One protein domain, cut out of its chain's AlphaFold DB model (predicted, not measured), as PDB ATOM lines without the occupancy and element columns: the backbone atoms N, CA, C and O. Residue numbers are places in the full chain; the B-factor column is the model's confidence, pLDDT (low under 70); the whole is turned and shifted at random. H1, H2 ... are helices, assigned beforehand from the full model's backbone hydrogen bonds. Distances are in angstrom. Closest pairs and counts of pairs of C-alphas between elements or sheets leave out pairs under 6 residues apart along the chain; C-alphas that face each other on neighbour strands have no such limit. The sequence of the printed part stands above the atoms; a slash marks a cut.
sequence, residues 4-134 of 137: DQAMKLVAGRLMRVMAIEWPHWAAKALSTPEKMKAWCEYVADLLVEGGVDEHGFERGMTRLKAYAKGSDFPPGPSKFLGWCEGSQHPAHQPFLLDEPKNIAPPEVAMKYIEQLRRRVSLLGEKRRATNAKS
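What this domain is: This is residues 4 to 134 of the 137 residues of an uncharacterized protein of Chloroflexi bacterium (UniProt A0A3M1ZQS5). A body of helices is built round H1, with H3 crossing it on one side and H4 running nearly parallel to it on another; the long H6 starts beside H2, and its far part, residues 121 to 134 with the end beyond the helix, sticks out as an arm. The printed part has 131 residues with six named helices, H1 to H6 in order, and no named strand: the class is all helix. The whole is compact, radius of gyration of the C-alphas 15.6 A, spanning 49 by 36 by 23 A.

Where its parts are: Find C-alpha 4 at (111.522, 119.714, 85.198); from there H1 runs 25.1 A to residue 21. Next come H2, residues 23 to 29, and H3, residues 33 to 49, 23.8 A. H4, residues 54 to 68, measures 20.8 A, and H5 is residues 77 to 81. H6, residues 106 to 132, runs 39.3 A to C-alpha 132 at (98.728, 102.805, 88.920).

How they stand to each other: Start at H1: its residues 6 to 11 alone touch H3, closest C-alphas Ala 6 and Ala 44, 4.8 A, at a steep tilt of 62 degrees. H1 and H2 form a helical hairpin, closest C-alphas Ala 19 and Ala 26, 5.1 A. H1 and H4 only just touch, with 3 pairs of C-alphas within 8 A, at a shallow tilt of 12 degrees, the same way; the closest are Glu 21 and Ala 68, 6.2 A. H5 only just touches H3, closest C-alphas Val 43 and Pro 77, 6.2 A. H6 touches H2 with residues 106 to 109 alone, closest C-alphas Ala 27 and Ala 109, 5.0 A. H4 and H6 are apart. Every O i to N i+4 pair is within hydrogen-bond range in H2 to H6; in H1, 12 of 14 are.

The domain as a whole: The C-alphas of Gly 70 and Ser 134, the two farthest apart, are 51.2 A apart. The printed part has no cut, and the link H5 to H6 is long. Look for low confidence, pLDDT under 70, in 46 residues, among them 89 to 113.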
ATOM      1  N   ASP A   4     111.541 120.918  84.360       93.06
ATOM      2  CA  ASP A   4     111.522 119.714  85.198       93.06
ATOM      3  C   ASP A   4     112.634 118.720  84.826       93.06
ATOM      4  O   ASP A   4     113.204 118.068  85.702       93.06
ATOM      5  N   GLN A   5     112.948 118.578  83.534       93.94
ATOM      6  CA  GLN A   5     114.069 117.751  83.073       93.94
ATOM      7  C   GLN A   5     115.409 118.379  83.463       93.94
ATOM      8  O   GLN A   5     116.249 117.689  84.042       93.94
ATOM      9  N   ALA A   6     115.573 119.683  83.231       92.62
ATOM     10  CA  ALA A   6     116.764 120.433  83.615       92.62
ATOM     11  C   ALA A   6     117.033 120.322  85.122       92.62
ATOM     12  O   ALA A   6     118.131 119.952  85.531       92.62
ATOM     13  N   MET A   7     116.005 120.505  85.954       92.62
ATOM     14  CA  MET A   7     116.095 120.350  87.408       92.62
ATOM     15  C   MET A   7     116.561 118.953  87.828       92.62
ATOM     16  O   MET A   7     117.404 118.825  88.717       92.62
ATOM     17  N   LYS A   8     116.052 117.892  87.189       91.38
ATOM     18  CA  LYS A   8     116.485 116.511  87.472       91.38
ATOM     19  C   LYS A   8     117.944 116.281  87.086       91.38
ATOM     20  O   LYS A   8     118.672 115.646  87.849       91.38
ATOM     21  N   LEU A   9     118.370 116.790  85.931       92.81
ATOM     22  CA  LEU A   9     119.750 116.673  85.457       92.81
ATOM     23  C   LEU A   9     120.714 117.445  86.360       92.81
ATOM     24  O   LEU A   9     121.723 116.893  86.806       92.81
ATOM     25  N   VAL A  10     120.368 118.679  86.723       90.75
ATOM     26  CA  VAL A  10     121.175 119.508  87.619       90.75
ATOM     27  C   VAL A  10     121.291 118.852  88.996       90.75
ATOM     28  O   VAL A  10     122.398 118.509  89.414       90.75
ATOM     29  N   ALA A  11     120.168 118.576  89.665       86.44
ATOM     30  CA  ALA A  11     120.161 118.001  91.013       86.44
ATOM     31  C   ALA A  11     120.756 116.580  91.070       86.44
ATOM     32  O   ALA A  11     121.370 116.197  92.066       86.44
ATOM     33  N   GLY A  12     120.571 115.779  90.017       85.25
ATOM     34  CA  GLY A  12     121.002 114.382  89.977       85.25
ATOM     35  C   GLY A  12     122.452 114.169  89.532       85.25
ATOM     36  O   GLY A  12     123.120 113.263  90.050       85.25
ATOM     37  N   ARG A  13     122.937 114.979  88.578       89.38
ATOM     38  CA  ARG A  13     124.244 114.804  87.920       89.38
ATOM     39  C   ARG A  13     125.211 115.946  88.198       89.38
ATOM     40  O   ARG A  13     126.281 115.677  88.744       89.38
ATOM     41  N   LEU A  14     124.854 117.187  87.864       87.62
ATOM     42  CA  LEU A  14     125.760 118.332  88.034       87.62
ATOM     43  C   LEU A  14     126.157 118.497  89.503       87.62
ATOM     44  O   LEU A  14     127.342 118.541  89.828       87.62
ATOM     45  N   MET A  15     125.171 118.449  90.399       85.62
ATOM     46  CA  MET A  15     125.404 118.542  91.838       85.62
ATOM     47  C   MET A  15     126.325 117.454  92.381       85.62
ATOM     48  O   MET A  15     127.098 117.696  93.305       85.62
ATOM     49  N   ARG A  16     126.264 116.251  91.803       86.19
ATOM     50  CA  ARG A  16     127.114 115.135  92.216       86.19
ATOM     51  C   ARG A  16     128.573 115.391  91.858       86.19
ATOM     52  O   ARG A  16     129.433 115.139  92.688       86.19
ATOM     53  N   VAL A  17     128.839 115.886  90.650       89.00
ATOM     54  CA  VAL A  17     130.207 116.234  90.237       89.00
ATOM     55  C   VAL A  17     130.733 117.380  91.093       89.00
ATOM     56  O   VAL A  17     131.822 117.266  91.635       89.00
ATOM     57  N   MET A  18     129.924 118.417  91.325       85.94
ATOM     58  CA  MET A  18     130.302 119.530  92.204       85.94
ATOM     59  C   MET A  18     130.679 119.065  93.618       85.94
ATOM     60  O   MET A  18     131.673 119.529  94.166       85.94
ATOM     61  N   ALA A  19     129.917 118.131  94.194       86.00
ATOM     62  CA  ALA A  19     130.177 117.597  95.530       86.00
ATOM     63  C   ALA A  19     131.414 116.689  95.613       86.00
ATOM     64  O   ALA A  19     132.030 116.627  96.671       86.00
ATOM     65  N   ILE A  20     131.761 115.985  94.530       87.81
ATOM     66  CA  ILE A  20     132.927 115.090  94.485       87.81
ATOM     67  C   ILE A  20     134.205 115.881  94.213       87.81
ATOM     68  O   ILE A  20     135.182 115.724  94.935       87.81
ATOM     69  N   GLU A  21     134.188 116.724  93.184       88.94
ATOM     70  CA  GLU A  21     135.388 117.405  92.690       88.94
ATOM     71  C   GLU A  21     135.719 118.653  93.520       88.94
ATOM     72  O   GLU A  21     136.883 118.981  93.717       88.94
ATOM     73  N   TRP A  22     134.701 119.337  94.061       88.25
ATOM     74  CA  TRP A  22     134.881 120.547  94.870       88.25
ATOM     75  C   TRP A  22     134.041 120.506  96.158       88.25
ATOM     76  O   TRP A  22     133.154 121.346  96.354       88.25
ATOM     77  N   PRO A  23     134.315 119.564  97.082       84.62
ATOM     78  CA  PRO A  23     133.485 119.324  98.265       84.62
ATOM     79  C   PRO A  23     133.335 120.563  99.157       84.62
ATOM     80  O   PRO A  23     132.236 120.857  99.627       84.62
ATOM     81  N   HIS A  24     134.401 121.348  99.337       81.19
ATOM     82  CA  HIS A  24     134.356 122.587 100.122       81.19
ATOM     83  C   HIS A  24     133.452 123.657  99.489       81.19
ATOM     84  O   HIS A  24     132.726 124.366 100.188       81.19
ATOM     85  N   TRP A  25     133.444 123.752  98.157       76.38
ATOM     86  CA  TRP A  25     132.574 124.678  97.432       76.38
ATOM     87  C   TRP A  25     131.124 124.217  97.437       76.38
ATOM     88  O   TRP A  25     130.228 125.022  97.693       76.38
ATOM     89  N   ALA A  26     130.891 122.925  97.212       78.81
ATOM     90  CA  ALA A  26     129.570 122.328  97.312       78.81
ATOM     91  C   ALA A  26     128.984 122.551  98.709       78.81
ATOM     92  O   ALA A  26     127.853 122.998  98.838       78.81
ATOM     93  N   ALA A  27     129.763 122.362  99.769       74.06
ATOM     94  CA  ALA A  27     129.264 122.575 101.118       74.06
ATOM     95  C   ALA A  27     128.912 124.046 101.421       74.06
ATOM     96  O   ALA A  27     127.995 124.308 102.194       74.06
ATOM     97  N   LYS A  28     129.566 125.016 100.767       67.38
ATOM     98  CA  LYS A  28     129.218 126.445 100.856       67.38
ATOM     99  C   LYS A  28     127.981 126.807 100.026       67.38
ATOM    100  O   LYS A  28     127.068 127.460 100.529       67.38
ATOM    101  N   ALA A  29     127.939 126.394  98.759       60.91
ATOM    102  CA  ALA A  29     126.838 126.705  97.843       60.91
ATOM    103  C   ALA A  29     125.537 125.966  98.212       60.91
ATOM    104  O   ALA A  29     124.442 126.438  97.918       60.91
ATOM    105  N   LEU A  30     125.658 124.826  98.892       68.94
ATOM    106  CA  LEU A  30     124.566 123.910  99.228       68.94
ATOM    107  C   LEU A  30     124.369 123.781 100.735       68.94
ATOM    108  O   LEU A  30     123.799 122.799 101.205       68.94
ATOM    109  N   SER A  31     124.861 124.761 101.498       72.12
ATOM    110  CA  SER A  31     124.874 124.711 102.962       72.12
ATOM    111  C   SER A  31     123.473 124.582 103.568       72.12
ATOM    112  O   SER A  31     123.341 124.167 104.714       72.12
ATOM    113  N   THR A  32     122.431 124.969 102.824       73.06
ATOM    114  CA  THR A  32     121.028 124.769 103.200       73.06
ATOM    115  C   THR A  32     120.218 124.208 102.026       73.06
ATOM    116  O   THR A  32     120.571 124.452 100.864       73.06
ATOM    117  N   PRO A  33     119.105 123.496 102.297       70.00
ATOM    118  CA  PRO A  33     118.190 123.028 101.258       70.00
ATOM    119  C   PRO A  33     117.679 124.144 100.340       70.00
ATOM    120  O   PRO A  33     117.532 123.929  99.141       70.00
ATOM    121  N   GLU A  34     117.438 125.339 100.879       78.12
ATOM    122  CA  GLU A  34     116.939 126.498 100.136       78.12
ATOM    123  C   GLU A  34     118.000 127.039  99.181       78.12
ATOM    124  O   GLU A  34     117.696 127.287  98.017       78.12
ATOM    125  N   LYS A  35     119.255 127.161  99.634       76.12
ATOM    126  CA  LYS A  35     120.370 127.600  98.782       76.12
ATOM    127  C   LYS A  35     120.668 126.586  97.686       76.12
ATOM    128  O   LYS A  35     120.836 126.965  96.532       76.12
ATOM    129  N   MET A  36     120.653 125.297  98.027       76.06
ATOM    130  CA  MET A  36     120.788 124.221  97.046       76.06
ATOM    131  C   MET A  36     119.673 124.269  96.004       76.06
ATOM    132  O   MET A  36     119.950 124.174  94.809       76.06
ATOM    133  N   LYS A  37     118.419 124.415  96.445       79.12
ATOM    134  CA  LYS A  37     117.266 124.511  95.553       79.12
ATOM    135  C   LYS A  37     117.384 125.731  94.639       79.12
ATOM    136  O   LYS A  37     117.295 125.551  93.433       79.12
ATOM    137  N   ALA A  38     117.663 126.910  95.191       79.81
ATOM    138  CA  ALA A  38     117.822 128.144  94.424       79.81
ATOM    139  C   ALA A  38     118.960 128.043  93.396       79.81
ATOM    140  O   ALA A  38     118.807 128.481  92.262       79.81
ATOM    141  N   TRP A  39     120.080 127.408  93.758       81.69
ATOM    142  CA  TRP A  39     121.177 127.169  92.822       81.69
ATOM    143  C   TRP A  39     120.773 126.201  91.707       81.69
ATOM    144  O   TRP A  39     121.059 126.448  90.538       81.69
ATOM    145  N   CYS A  40     120.079 125.110  92.048       86.06
ATOM    146  CA  CYS A  40     119.600 124.156  91.050       86.06
ATOM    147  C   CYS A  40     118.584 124.796  90.097       86.06
ATOM    148  O   CYS A  40     118.686 124.583  88.895       86.06
ATOM    149  N   GLU A  41     117.642 125.578  90.633       86.38
ATOM    150  CA  GLU A  41     116.647 126.331  89.865       86.38
ATOM    151  C   GLU A  41     117.328 127.324  88.932       86.38
ATOM    152  O   GLU A  41     117.051 127.303  87.741       86.38
ATOM    153  N   TYR A  42     118.302 128.085  89.431       86.00
ATOM    154  CA  TYR A  42     119.070 129.022  88.619       86.00
ATOM    155  C   TYR A  42     119.772 128.342  87.436       86.00
ATOM    156  O   TYR A  42     119.619 128.767  86.295       86.00
ATOM    157  N   VAL A  43     120.509 127.250  87.669       87.31
ATOM    158  CA  VAL A  43     121.191 126.541  86.571       87.31
ATOM    159  C   VAL A  43     120.189 125.878  85.622       87.31
ATOM    160  O   VAL A  43     120.421 125.846  84.416       87.31
ATOM    161  N   ALA A  44     119.081 125.345  86.142       90.12
ATOM    162  CA  ALA A  44     118.039 124.740  85.323       90.12
ATOM    163  C   ALA A  44     117.343 125.770  84.425       90.12
ATOM    164  O   ALA A  44     117.108 125.477  83.255       90.12
ATOM    165  N   ASP A  45     117.065 126.961  84.950       85.44
ATOM    166  CA  ASP A  45     116.469 128.066  84.202       85.44
ATOM    167  C   ASP A  45     117.403 128.499  83.074       85.44
ATOM    168  O   ASP A  45     116.985 128.529  81.921       85.44
ATOM    169  N   LEU A  46     118.698 128.648  83.354       85.31
ATOM    170  CA  LEU A  46     119.681 128.954  82.317       85.31
ATOM    171  C   LEU A  46     119.847 127.838  81.265       85.31
ATOM    172  O   LEU A  46     120.098 128.113  80.097       85.31
ATOM    173  N   LEU A  47     119.714 126.559  81.635       88.25
ATOM    174  CA  LEU A  47     119.730 125.465  80.650       88.25
ATOM    175  C   LEU A  47     118.519 125.538  79.712       88.25
ATOM    176  O   LEU A  47     118.647 125.259  78.520       88.25
ATOM    177  N   VAL A  48     117.348 125.895  80.247       87.88
ATOM    178  CA  VAL A  48     116.115 126.049  79.467       87.88
ATOM    179  C   VAL A  48     116.186 127.291  78.581       87.88
ATOM    180  O   VAL A  48     115.943 127.178  77.382       87.88
ATOM    181  N   GLU A  49     116.551 128.444  79.146       83.69
ATOM    182  CA  GLU A  49     116.730 129.713  78.429       83.69
ATOM    183  C   GLU A  49     117.797 129.598  77.340       83.69
ATOM    184  O   GLU A  49     117.601 130.061  76.220       83.69
ATOM    185  N   GLY A  50     118.892 128.897  77.638       83.44
ATOM    186  CA  GLY A  50     119.963 128.619  76.695       83.44
ATOM    187  C   GLY A  50     119.592 127.648  75.578       83.44
ATOM    188  O   GLY A  50     120.436 127.402  74.725       83.44
ATOM    189  N   GLY A  51     118.388 127.070  75.569       87.19
ATOM    190  CA  GLY A  51     117.973 126.104  74.550       87.19
ATOM    191  C   GLY A  51     118.709 124.763  74.630       87.19
ATOM    192  O   GLY A  51     118.685 123.991  73.672       87.19
ATOM    193  N   VAL A  52     119.346 124.458  75.764       89.50
ATOM    194  CA  VAL A  52     120.145 123.242  75.933       89.50
ATOM    195  C   VAL A  52     119.221 122.023  76.004       89.50
ATOM    196  O   VAL A  52     118.206 121.995  76.715       89.50
ATOM    197  N   ASP A  53     119.557 120.982  75.250       93.06
ATOM    198  CA  ASP A  53     118.917 119.672  75.337       93.06
ATOM    199  C   ASP A  53     119.745 118.696  76.189       93.06
ATOM    200  O   ASP A  53     120.803 119.031  76.724       93.06
ATOM    201  N   GLU A  54     119.220 117.492  76.424       94.75
ATOM    202  CA  GLU A  54     119.895 116.527  77.300       94.75
ATOM    203  C   GLU A  54     121.262 116.109  76.735       94.75
ATOM    204  O   GLU A  54     122.213 115.936  77.497       94.75
ATOM    205  N   HIS A  55     121.396 116.025  75.406       93.50
ATOM    206  CA  HIS A  55     122.671 115.718  74.767       93.50
ATOM    207  C   HIS A  55     123.693 116.833  75.011       93.50
ATOM    208  O   HIS A  55     124.812 116.567  75.456       93.50
ATOM    209  N   GLY A  56     123.297 118.087  74.798       92.00
ATOM    210  CA  GLY A  56     124.124 119.259  75.037       92.00
ATOM    211  C   GLY A  56     124.560 119.388  76.490       92.00
ATOM    212  O   GLY A  56     125.732 119.671  76.752       92.00
ATOM    213  N   PHE A  57     123.673 119.074  77.436       95.00
ATOM    214  CA  PHE A  57     124.021 118.991  78.852       95.00
ATOM    215  C   PHE A  57     125.094 117.925  79.123       95.00
ATOM    216  O   PHE A  57     126.078 118.207  79.808       95.00
ATOM    217  N   GLU A  58     124.977 116.720  78.556       94.19
ATOM    218  CA  GLU A  58     125.980 115.658  78.745       94.19
ATOM    219  C   GLU A  58     127.348 116.008  78.135       94.19
ATOM    220  O   GLU A  58     128.403 115.670  78.695       94.19
ATOM    221  N   ARG A  59     127.365 116.754  77.025       89.31
ATOM    222  CA  ARG A  59     128.601 117.308  76.451       89.31
ATOM    223  C   ARG A  59     129.243 118.330  77.388       89.31
ATOM    224  O   ARG A  59     130.454 118.250  77.626       89.31
ATOM    225  N   GLY A  60     128.440 119.201  78.001       92.12
ATOM    226  CA  GLY A  60     128.880 120.104  79.066       92.12
ATOM    227  C   GLY A  60     129.453 119.349  80.270       92.12
ATOM    228  O   GLY A  60     130.548 119.662  80.739       92.12
ATOM    229  N   MET A  61     128.784 118.283  80.718       94.94
ATOM    230  CA  MET A  61     129.240 117.431  81.827       94.94
ATOM    231  C   MET A  61     130.571 116.727  81.541       94.94
ATOM    232  O   MET A  61     131.393 116.561  82.444       94.94
ATOM    233  N   THR A  62     130.812 116.321  80.293       92.88
ATOM    234  CA  THR A  62     132.088 115.713  79.883       92.88
ATOM    235  C   THR A  62     133.230 116.720  80.000       92.88
ATOM    236  O   THR A  62     134.276 116.411  80.575       92.88
ATOM    237  N   ARG A  63     133.009 117.957  79.535       91.00
ATOM    238  CA  ARG A  63     133.974 119.059  79.671       91.00
ATOM    239  C   ARG A  63     134.192 119.451  81.132       91.00
ATOM    240  O   ARG A  63     135.336 119.639  81.532       91.00
ATOM    241  N   LEU A  64     133.132 119.483  81.940       92.25
ATOM    242  CA  LEU A  64     133.208 119.759  83.376       92.25
ATOM    243  C   LEU A  64     134.117 118.766  84.110       92.25
ATOM    244  O   LEU A  64     134.982 119.182  84.875       92.25
ATOM    245  N   LYS A  65     133.959 117.462  83.853       91.12
ATOM    246  CA  LYS A  65     134.808 116.419  84.455       91.12
ATOM    247  C   LYS A  65     136.268 116.529  84.018       91.12
ATOM    248  O   LYS A  65     137.162 116.259  84.807       91.12
ATOM    249  N   ALA A  66     136.521 116.903  82.763       89.50
ATOM    250  CA  ALA A  66     137.883 117.135  82.289       89.50
ATOM    251  C   ALA A  66     138.509 118.365  82.964       89.50
ATOM    252  O   ALA A  66     139.653 118.304  83.399       89.50
ATOM    253  N   TYR A  67     137.739 119.447  83.101       88.06
ATOM    254  CA  TYR A  67     138.154 120.670  83.784       88.06
ATOM    255  C   TYR A  67     138.480 120.434  85.266       88.06
ATOM    256  O   TYR A  67     139.485 120.945  85.753       88.06
ATOM    257  N   ALA A  68     137.682 119.618  85.959       88.69
ATOM    258  CA  ALA A  68     137.905 119.270  87.361       88.69
ATOM    259  C   ALA A  68     139.290 118.660  87.631       88.69
ATOM    260  O   ALA A  68     139.895 118.951  88.655       88.69
ATOM    261  N   LYS A  69     139.854 117.906  86.675       88.75
ATOM    262  CA  LYS A  69     141.189 117.294  86.817       88.75
ATOM    263  C   LYS A  69     142.343 118.296  86.924       88.75
ATOM    264  O   LYS A  69     143.442 117.891  87.284       88.75
ATOM    265  N   GLY A  70     142.129 119.557  86.549       83.00
ATOM    266  CA  GLY A  70     143.177 120.580  86.506       83.00
ATOM    267  C   GLY A  70     142.772 121.913  87.127       83.00
ATOM    268  O   GLY A  70     143.415 122.918  86.842       83.00
ATOM    269  N   SER A  71     141.694 121.950  87.913       81.81
ATOM    270  CA  SER A  71     141.190 123.187  88.506       81.81
ATOM    271  C   SER A  71     140.731 122.974  89.939       81.81
ATOM    272  O   SER A  71     139.783 122.234  90.190       81.81
ATOM    273  N   ASP A  72     141.308 123.745  90.857       82.81
ATOM    274  CA  ASP A  72     140.910 123.770  92.272       82.81
ATOM    275  C   ASP A  72     139.567 124.484  92.502       82.81
ATOM    276  O   ASP A  72     138.969 124.398  93.577       82.81
ATOM    277  N   PHE A  73     139.072 125.196  91.484       81.94
ATOM    278  CA  PHE A  73     137.853 125.998  91.557       81.94
ATOM    279  C   PHE A  73     136.775 125.475  90.605       81.94
ATOM    280  O   PHE A  73     137.081 125.246  89.427       81.94
ATOM    281  N   PRO A  74     135.510 125.347  91.052       84.00
ATOM    282  CA  PRO A  74     134.408 125.014  90.162       84.00
ATOM    283  C   PRO A  74     134.173 126.129  89.135       84.00
ATOM    284  O   PRO A  74     134.386 127.308  89.436       84.00
ATOM    285  N   PRO A  75     133.697 125.804  87.922       83.31
ATOM    286  CA  PRO A  75     133.263 126.832  86.992       83.31
ATOM    287  C   PRO A  75     131.979 127.498  87.501       83.31
ATOM    288  O   PRO A  75     131.112 126.851  88.091       83.31
ATOM    289  N   GLY A  76     131.826 128.790  87.216       81.00
ATOM    290  CA  GLY A  76     130.536 129.458  87.379       81.00
ATOM    291  C   GLY A  76     129.475 128.878  86.424       81.00
ATOM    292  O   GLY A  76     129.838 128.334  85.372       81.00
ATOM    293  N   PRO A  77     128.172 129.021  86.733       81.75
ATOM    294  CA  PRO A  77     127.073 128.505  85.909       81.75
ATOM    295  C   PRO A  77     127.159 128.881  84.421       81.75
ATOM    296  O   PRO A  77     127.075 128.006  83.564       81.75
ATOM    297  N   SER A  78     127.437 130.149  84.104       74.25
ATOM    298  CA  SER A  78     127.572 130.644  82.722       74.25
ATOM    299  C   SER A  78     128.732 130.000  81.958       74.25
ATOM    300  O   SER A  78     128.607 129.693  80.774       74.25
ATOM    301  N   LYS A  79     129.854 129.729  82.637       80.50
ATOM    302  CA  LYS A  79     131.006 129.032  82.041       80.50
ATOM    303  C   LYS A  79     130.667 127.577  81.728       80.50
ATOM    304  O   LYS A  79     131.021 127.094  80.658       80.50
ATOM    305  N   PHE A  80     129.964 126.897  82.636       86.56
ATOM    306  CA  PHE A  80     129.455 125.548  82.381       86.56
ATOM    307  C   PHE A  80     128.489 125.529  81.186       86.56
ATOM    308  O   PHE A  80     128.623 124.682  80.309       86.56
ATOM    309  N   LEU A  81     127.576 126.498  81.091       83.19
ATOM    310  CA  LEU A  81     126.637 126.606  79.970       83.19
ATOM    311  C   LEU A  81     127.321 126.883  78.635       83.19
ATOM    312  O   LEU A  81     126.878 126.361  77.619       83.19
ATOM    313  N   GLY A  82     128.423 127.636  78.627       82.56
ATOM    314  CA  GLY A  82     129.260 127.815  77.437       82.56
ATOM    315  C   GLY A  82     129.923 126.522  76.937       82.56
ATOM    316  O   GLY A  82     130.487 126.496  75.845       82.56
ATOM    317  N   TRP A  83     129.879 125.439  77.719       88.75
ATOM    318  CA  TRP A  83     130.327 124.105  77.314       88.75
ATOM    319  C   TRP A  83     129.194 123.180  76.889       88.75
ATOM    320  O   TRP A  83     129.474 122.127  76.308       88.75
ATOM    321  N   CYS A  84     127.950 123.542  77.190       88.94
ATOM    322  CA  CYS A  84     126.788 122.797  76.750       88.94
ATOM    323  C   CYS A  84     126.559 123.041  75.257       88.94
ATOM    324  O   CYS A  84     126.481 124.181  74.800       88.94
ATOM    325  N   GLU A  85     126.448 121.962  74.487       85.75
ATOM    326  CA  GLU A  85     126.117 122.059  73.063       85.75
ATOM    327  C   GLU A  85     124.691 122.608  72.890       85.75
ATOM    328  O   GLU A  85     123.818 122.342  73.714       85.75
ATOM    329  N   GLY A  86     124.465 123.421  71.855       76.44
ATOM    330  CA  GLY A  86     123.173 124.078  71.623       76.44
ATOM    331  C   GLY A  86     122.883 125.276  72.534       76.44
ATOM    332  O   GLY A  86     121.871 125.941  72.333       76.44
ATOM    333  N   SER A  87     123.772 125.588  73.486       80.88
ATOM    334  CA  SER A  87     123.640 126.764  74.346       80.88
ATOM    335  C   SER A  87     123.706 128.058  73.536       80.88
ATOM    336  O   SER A  87     124.690 128.322  72.844       80.88
ATOM    337  N   GLN A  88     122.678 128.892  73.671       71.75
ATOM    338  CA  GLN A  88     122.653 130.256  73.137       71.75
ATOM    339  C   GLN A  88     123.311 131.275  74.083       71.75
ATOM    340  O   GLN A  88     123.421 132.453  73.743       71.75
ATOM    341  N   HIS A  89     123.780 130.848  75.262       63.97
ATOM    342  CA  HIS A  89     124.500 131.736  76.171       63.97
ATOM    343  C   HIS A  89     125.927 131.996  75.661       63.97
ATOM    344  O   HIS A  89     126.658 131.048  75.361       63.97
ATOM    345  N   PRO A  90     126.380 133.264  75.617       50.22
ATOM    346  CA  PRO A  90     127.750 133.573  75.235       50.22
ATOM    347  C   PRO A  90     128.719 132.950  76.246       50.22
ATOM    348  O   PRO A  90     128.597 133.172  77.451       50.22
ATOM    349  N   ALA A  91     129.727 132.218  75.759       47.69
ATOM    350  CA  ALA A  91     130.725 131.492  76.561       47.69
ATOM    351  C   ALA A  91     131.606 132.377  77.483       47.69
ATOM    352  O   ALA A  91     132.550 131.885  78.101       47.69
ATOM    353  N   HIS A  92     131.313 133.677  77.591       41.16
ATOM    354  CA  HIS A  92     132.193 134.707  78.139       41.16
ATOM    355  C   HIS A  92     131.546 135.658  79.154       41.16
ATOM    356  O   HIS A  92     132.084 136.740  79.360       41.16
ATOM    357  N   GLN A  93     130.449 135.304  79.830       35.72
ATOM    358  CA  GLN A  93     130.051 136.093  81.007       35.72
ATOM    359  C   GLN A  93     130.775 135.598  82.273       35.72
ATOM    360  O   GLN A  93     130.476 134.497  82.748       35.72
ATOM    361  N   PRO A  94     131.735 136.364  82.832       33.25
ATOM    362  CA  PRO A  94     132.318 136.058  84.130       33.25
ATOM    363  C   PRO A  94     131.280 136.326  85.222       33.25
ATOM    364  O   PRO A  94     130.742 137.425  85.317       33.25
ATOM    365  N   PHE A  95     131.018 135.331  86.068       39.41
ATOM    366  CA  PHE A  95     130.290 135.535  87.317       39.41
ATOM    367  C   PHE A  95     131.212 135.185  88.487       39.41
ATOM    368  O   PHE A  95     131.752 134.076  88.541       39.41
ATOM    369  N   LEU A  96     131.413 136.143  89.395       33.19
ATOM    370  CA  LEU A  96     132.106 135.951  90.666       33.19
ATOM    371  C   LEU A  96     131.169 135.225  91.640       33.19
ATOM    372  O   LEU A  96     130.065 135.682  91.919       33.19
ATOM    373  N   LEU A  97     131.606 134.083  92.172       40.72
ATOM    374  CA  LEU A  97     131.039 133.535  93.402       40.72
ATOM    375  C   LEU A  97     131.638 134.328  94.570       40.72
ATOM    376  O   LEU A  97     132.797 134.107  94.916       40.72
ATOM    377  N   ASP A  98     130.872 135.238  95.168       38.38
ATOM    378  CA  ASP A  98     131.374 136.077  96.261       38.38
ATOM    379  C   ASP A  98     131.867 135.267  97.493       38.38
ATOM    380  O   ASP A  98     131.264 134.294  97.965       38.38
ATOM    381  N   GLU A  99     133.048 135.695  97.946       34.91
ATOM    382  CA  GLU A  99     133.905 135.451  99.123       34.91
ATOM    383  C   GLU A  99     133.700 134.281 100.128       34.91
ATOM    384  O   GLU A  99     132.591 133.986 100.586       34.91
ATOM    385  N   PRO A 100     134.801 133.639 100.591       37.16
ATOM    386  CA  PRO A 100     134.825 132.473 101.484       37.16
ATOM    387  C   PRO A 100     134.616 132.839 102.965       37.16
ATOM    388  O   PRO A 100     135.574 132.906 103.727       37.16
ATOM    389  N   LYS A 101     133.372 133.056 103.411       35.97
ATOM    390  CA  LYS A 101     133.109 133.308 104.849       35.97
ATOM    391  C   LYS A 101     132.138 132.357 105.553       35.97
ATOM    392  O   LYS A 101     131.913 132.537 106.737       35.97
ATOM    393  N   ASN A 102     131.605 131.323 104.893       44.38
ATOM    394  CA  ASN A 102     130.724 130.333 105.541       44.38
ATOM    395  C   ASN A 102     130.756 128.974 104.816       44.38
ATOM    396  O   ASN A 102     129.880 128.682 104.006       44.38
ATOM    397  N   ILE A 103     131.785 128.158 105.057       44.22
ATOM    398  CA  ILE A 103     131.903 126.804 104.488       44.22
ATOM    399  C   ILE A 103     131.270 125.813 105.473       44.22
ATOM    400  O   ILE A 103     131.733 125.708 106.607       44.22
ATOM    401  N   ALA A 104     130.216 125.093 105.067       41.28
ATOM    402  CA  ALA A 104     129.724 123.968 105.862       41.28
ATOM    403  C   ALA A 104     130.720 122.791 105.770       41.28
ATOM    404  O   ALA A 104     131.359 122.617 104.733       41.28
ATOM    405  N   PRO A 105     130.875 121.963 106.811       43.16
ATOM    406  CA  PRO A 105     131.716 120.769 106.731       43.16
ATOM    407  C   PRO A 105     131.196 119.759 105.678       43.16
ATOM    408  O   PRO A 105     129.974 119.635 105.515       43.16
ATOM    409  N   PRO A 106     132.071 119.028 104.957       44.75
ATOM    410  CA  PRO A 106     131.696 118.075 103.898       44.75
ATOM    411  C   PRO A 106     130.646 117.029 104.307       44.75
ATOM    412  O   PRO A 106     129.778 116.653 103.516       44.75
ATOM    413  N   GLU A 107     130.675 116.592 105.562       53.38
ATOM    414  CA  GLU A 107     129.769 115.593 106.130       53.38
ATOM    415  C   GLU A 107     128.323 116.108 106.172       53.38
ATOM    416  O   GLU A 107     127.367 115.350 105.983       53.38
ATOM    417  N   VAL A 108     128.157 117.419 106.363       46.00
ATOM    418  CA  VAL A 108     126.854 118.087 106.369       46.00
ATOM    419  C   VAL A 108     126.279 118.112 104.953       46.00
ATOM    420  O   VAL A 108     125.136 117.699 104.751       46.00
ATOM    421  N   ALA A 109     127.080 118.502 103.956       48.59
ATOM    422  CA  ALA A 109     126.664 118.523 102.552       48.59
ATOM    423  C   ALA A 109     126.235 117.130 102.054       48.59
ATOM    424  O   ALA A 109     125.184 116.982 101.423       48.59
ATOM    425  N   MET A 110     126.994 116.088 102.409       53.56
ATOM    426  CA  MET A 110     126.686 114.704 102.040       53.56
ATOM    427  C   MET A 110     125.397 114.189 102.689       53.56
ATOM    428  O   MET A 110     124.569 113.575 102.009       53.56
ATOM    429  N   LYS A 111     125.162 114.508 103.969       56.56
ATOM    430  CA  LYS A 111     123.923 114.144 104.677       56.56
ATOM    431  C   LYS A 111     122.687 114.773 104.023       56.56
ATOM    432  O   LYS A 111     121.654 114.112 103.903       56.56
ATOM    433  N   TYR A 112     122.792 116.012 103.542       51.97
ATOM    434  CA  TYR A 112     121.702 116.683 102.828       51.97
ATOM    435  C   TYR A 112     121.451 116.106 101.432       51.97
ATOM    436  O   TYR A 112     120.294 115.868 101.078       51.97
ATOM    437  N   ILE A 113     122.502 115.814 100.657       54.19
ATOM    438  CA  ILE A 113     122.376 115.150  99.347       54.19
ATOM    439  C   ILE A 113     121.649 113.808  99.496       54.19
ATOM    440  O   ILE A 113     120.783 113.462  98.684       54.19
ATOM    441  N   GLU A 114     121.952 113.058 100.554       71.94
ATOM    442  CA  GLU A 114     121.303 111.781 100.823       71.94
ATOM    443  C   GLU A 114     119.828 111.936 101.227       71.94
ATOM    444  O   GLU A 114     118.968 111.205 100.726       71.94
ATOM    445  N   GLN A 115     119.494 112.936 102.049       59.28
ATOM    446  CA  GLN A 115     118.100 113.278 102.356       59.28
ATOM    447  C   GLN A 115     117.316 113.682 101.100       59.28
ATOM    448  O   GLN A 115     116.161 113.276 100.932       59.28
ATOM    449  N   LEU A 116     117.937 114.436 100.190       55.06
ATOM    450  CA  LEU A 116     117.308 114.860  98.942       55.06
ATOM    451  C   LEU A 116     117.006 113.663  98.032       55.06
ATOM    452  O   LEU A 116     115.891 113.553  97.518       55.06
ATOM    453  N   ARG A 117     117.949 112.716  97.899       67.38
ATOM    454  CA  ARG A 117     117.725 111.458  97.162       67.38
ATOM    455  C   ARG A 117     116.531 110.684  97.713       67.38
ATOM    456  O   ARG A 117     115.686 110.250  96.935       67.38
ATOM    457  N   ARG A 118     116.422 110.558  99.041       71.25
ATOM    458  CA  ARG A 118     115.292 109.868  99.688       71.25
ATOM    459  C   ARG A 118     113.958 110.554  99.378       71.25
ATOM    460  O   ARG A 118     113.002 109.879  99.007       71.25
ATOM    461  N   ARG A 119     113.887 111.891  99.449       62.28
ATOM    462  CA  ARG A 119     112.659 112.650  99.131       62.28
ATOM    463  C   ARG A 119     112.260 112.532  97.657       62.28
ATOM    464  O   ARG A 119     111.075 112.398  97.366       62.28
ATOM    465  N   VAL A 120     113.227 112.539  96.739       56.22
ATOM    466  CA  VAL A 120     112.975 112.361  95.298       56.22
ATOM    467  C   VAL A 120     112.495 110.940  94.984       56.22
ATOM    468  O   VAL A 120     111.524 110.798  94.240       56.22
ATOM    469  N   SER A 121     113.087 109.901  95.588       66.94
ATOM    470  CA  SER A 121     112.584 108.522  95.459       66.94
ATOM    471  C   SER A 121     111.140 108.396  95.945       66.94
ATOM    472  O   SER A 121     110.302 107.881  95.211       66.94
ATOM    473  N   LEU A 122     110.817 108.957  97.116       61.59
ATOM    474  CA  LEU A 122     109.458 108.932  97.672       61.59
ATOM    475  C   LEU A 122     108.436 109.663  96.783       61.59
ATOM    476  O   LEU A 122     107.295 109.226  96.653       61.59
ATOM    477  N   LEU A 123     108.830 110.766  96.137       60.81
ATOM    478  CA  LEU A 123     107.981 111.471  95.168       60.81
ATOM    479  C   LEU A 123     107.790 110.669  93.870       60.81
ATOM    480  O   LEU A 123     106.695 110.673  93.303       60.81
ATOM    481  N   GLY A 124     108.823 109.956  93.414       63.69
ATOM    482  CA  GLY A 124     108.750 109.053  92.262       63.69
ATOM    483  C   GLY A 124     107.903 107.802  92.524       63.69
ATOM    484  O   GLY A 124     107.193 107.339  91.633       63.69
ATOM    485  N   GLU A 125     107.933 107.273  93.745       72.56
ATOM    486  CA  GLU A 125     107.077 106.169  94.195       72.56
ATOM    487  C   GLU A 125     105.623 106.610  94.364       72.56
ATOM    488  O   GLU A 125     104.730 105.930  93.862       72.56
ATOM    489  N   LYS A 126     105.370 107.791  94.951       60.09
ATOM    490  CA  LYS A 126     104.018 108.365  95.012       60.09
ATOM    491  C   LYS A 126     103.422 108.561  93.621       60.09
ATOM    492  O   LYS A 126     102.316 108.095  93.393       60.09
ATOM    493  N   ARG A 127     104.153 109.164  92.670       59.59
ATOM    494  CA  ARG A 127     103.664 109.322  91.283       59.59
ATOM    495  C   ARG A 127     103.364 107.979  90.610       59.59
ATOM    496  O   ARG A 127     102.357 107.874  89.919       59.59
ATOM    497  N   ARG A 128     104.191 106.947  90.832       62.06
ATOM    498  CA  ARG A 128     103.915 105.587  90.329       62.06
ATOM    499  C   ARG A 128     102.655 104.986  90.956       62.06
ATOM    500  O   ARG A 128     101.831 104.450  90.226       62.06
ATOM    501  N   ALA A 129     102.461 105.140  92.263       59.69
ATOM    502  CA  ALA A 129     101.264 104.667  92.958       59.69
ATOM    503  C   ALA A 129      99.987 105.423  92.541       59.69
ATOM    504  O   ALA A 129      98.918 104.825  92.473       59.69
ATOM    505  N   THR A 130     100.082 106.720  92.234       59.44
ATOM    506  CA  THR A 130      98.948 107.516  91.741       59.44
ATOM    507  C   THR A 130      98.581 107.149  90.301       59.44
ATOM    508  O   THR A 130      97.404 106.982  90.005       59.44
ATOM    509  N   ASN A 131      99.568 106.929  89.426       54.78
ATOM    510  CA  ASN A 131      99.317 106.511  88.041       54.78
ATOM    511  C   ASN A 131      98.819 105.061  87.936       54.78
ATOM    512  O   ASN A 131      98.011 104.763  87.064       54.78
ATOM    513  N   ALA A 132      99.237 104.175  88.846       56.06
ATOM    514  CA  ALA A 132      98.728 102.805  88.920       56.06
ATOM    515  C   ALA A 132      97.250 102.723  89.351       56.06
ATOM    516  O   ALA A 132      96.604 101.721  89.080       56.06
ATOM    517  N   LYS A 133      96.701 103.767  89.994       56.34
ATOM    518  CA  LYS A 133      95.277 103.850  90.370       56.34
ATOM    519  C   LYS A 133      94.384 104.527  89.323       56.34
ATOM    520  O   LYS A 133      93.180 104.561  89.516       56.34
ATOM    521  N   SER A 134      94.956 105.082  88.251       54.50
ATOM    522  CA  SER A 134      94.199 105.790  87.204       54.50
ATOM    523  C   SER A 134      94.062 104.988  85.904       54.50
ATOM    524  O   SER A 134      93.503 105.494  84.933       54.50
TER     525      SER A 134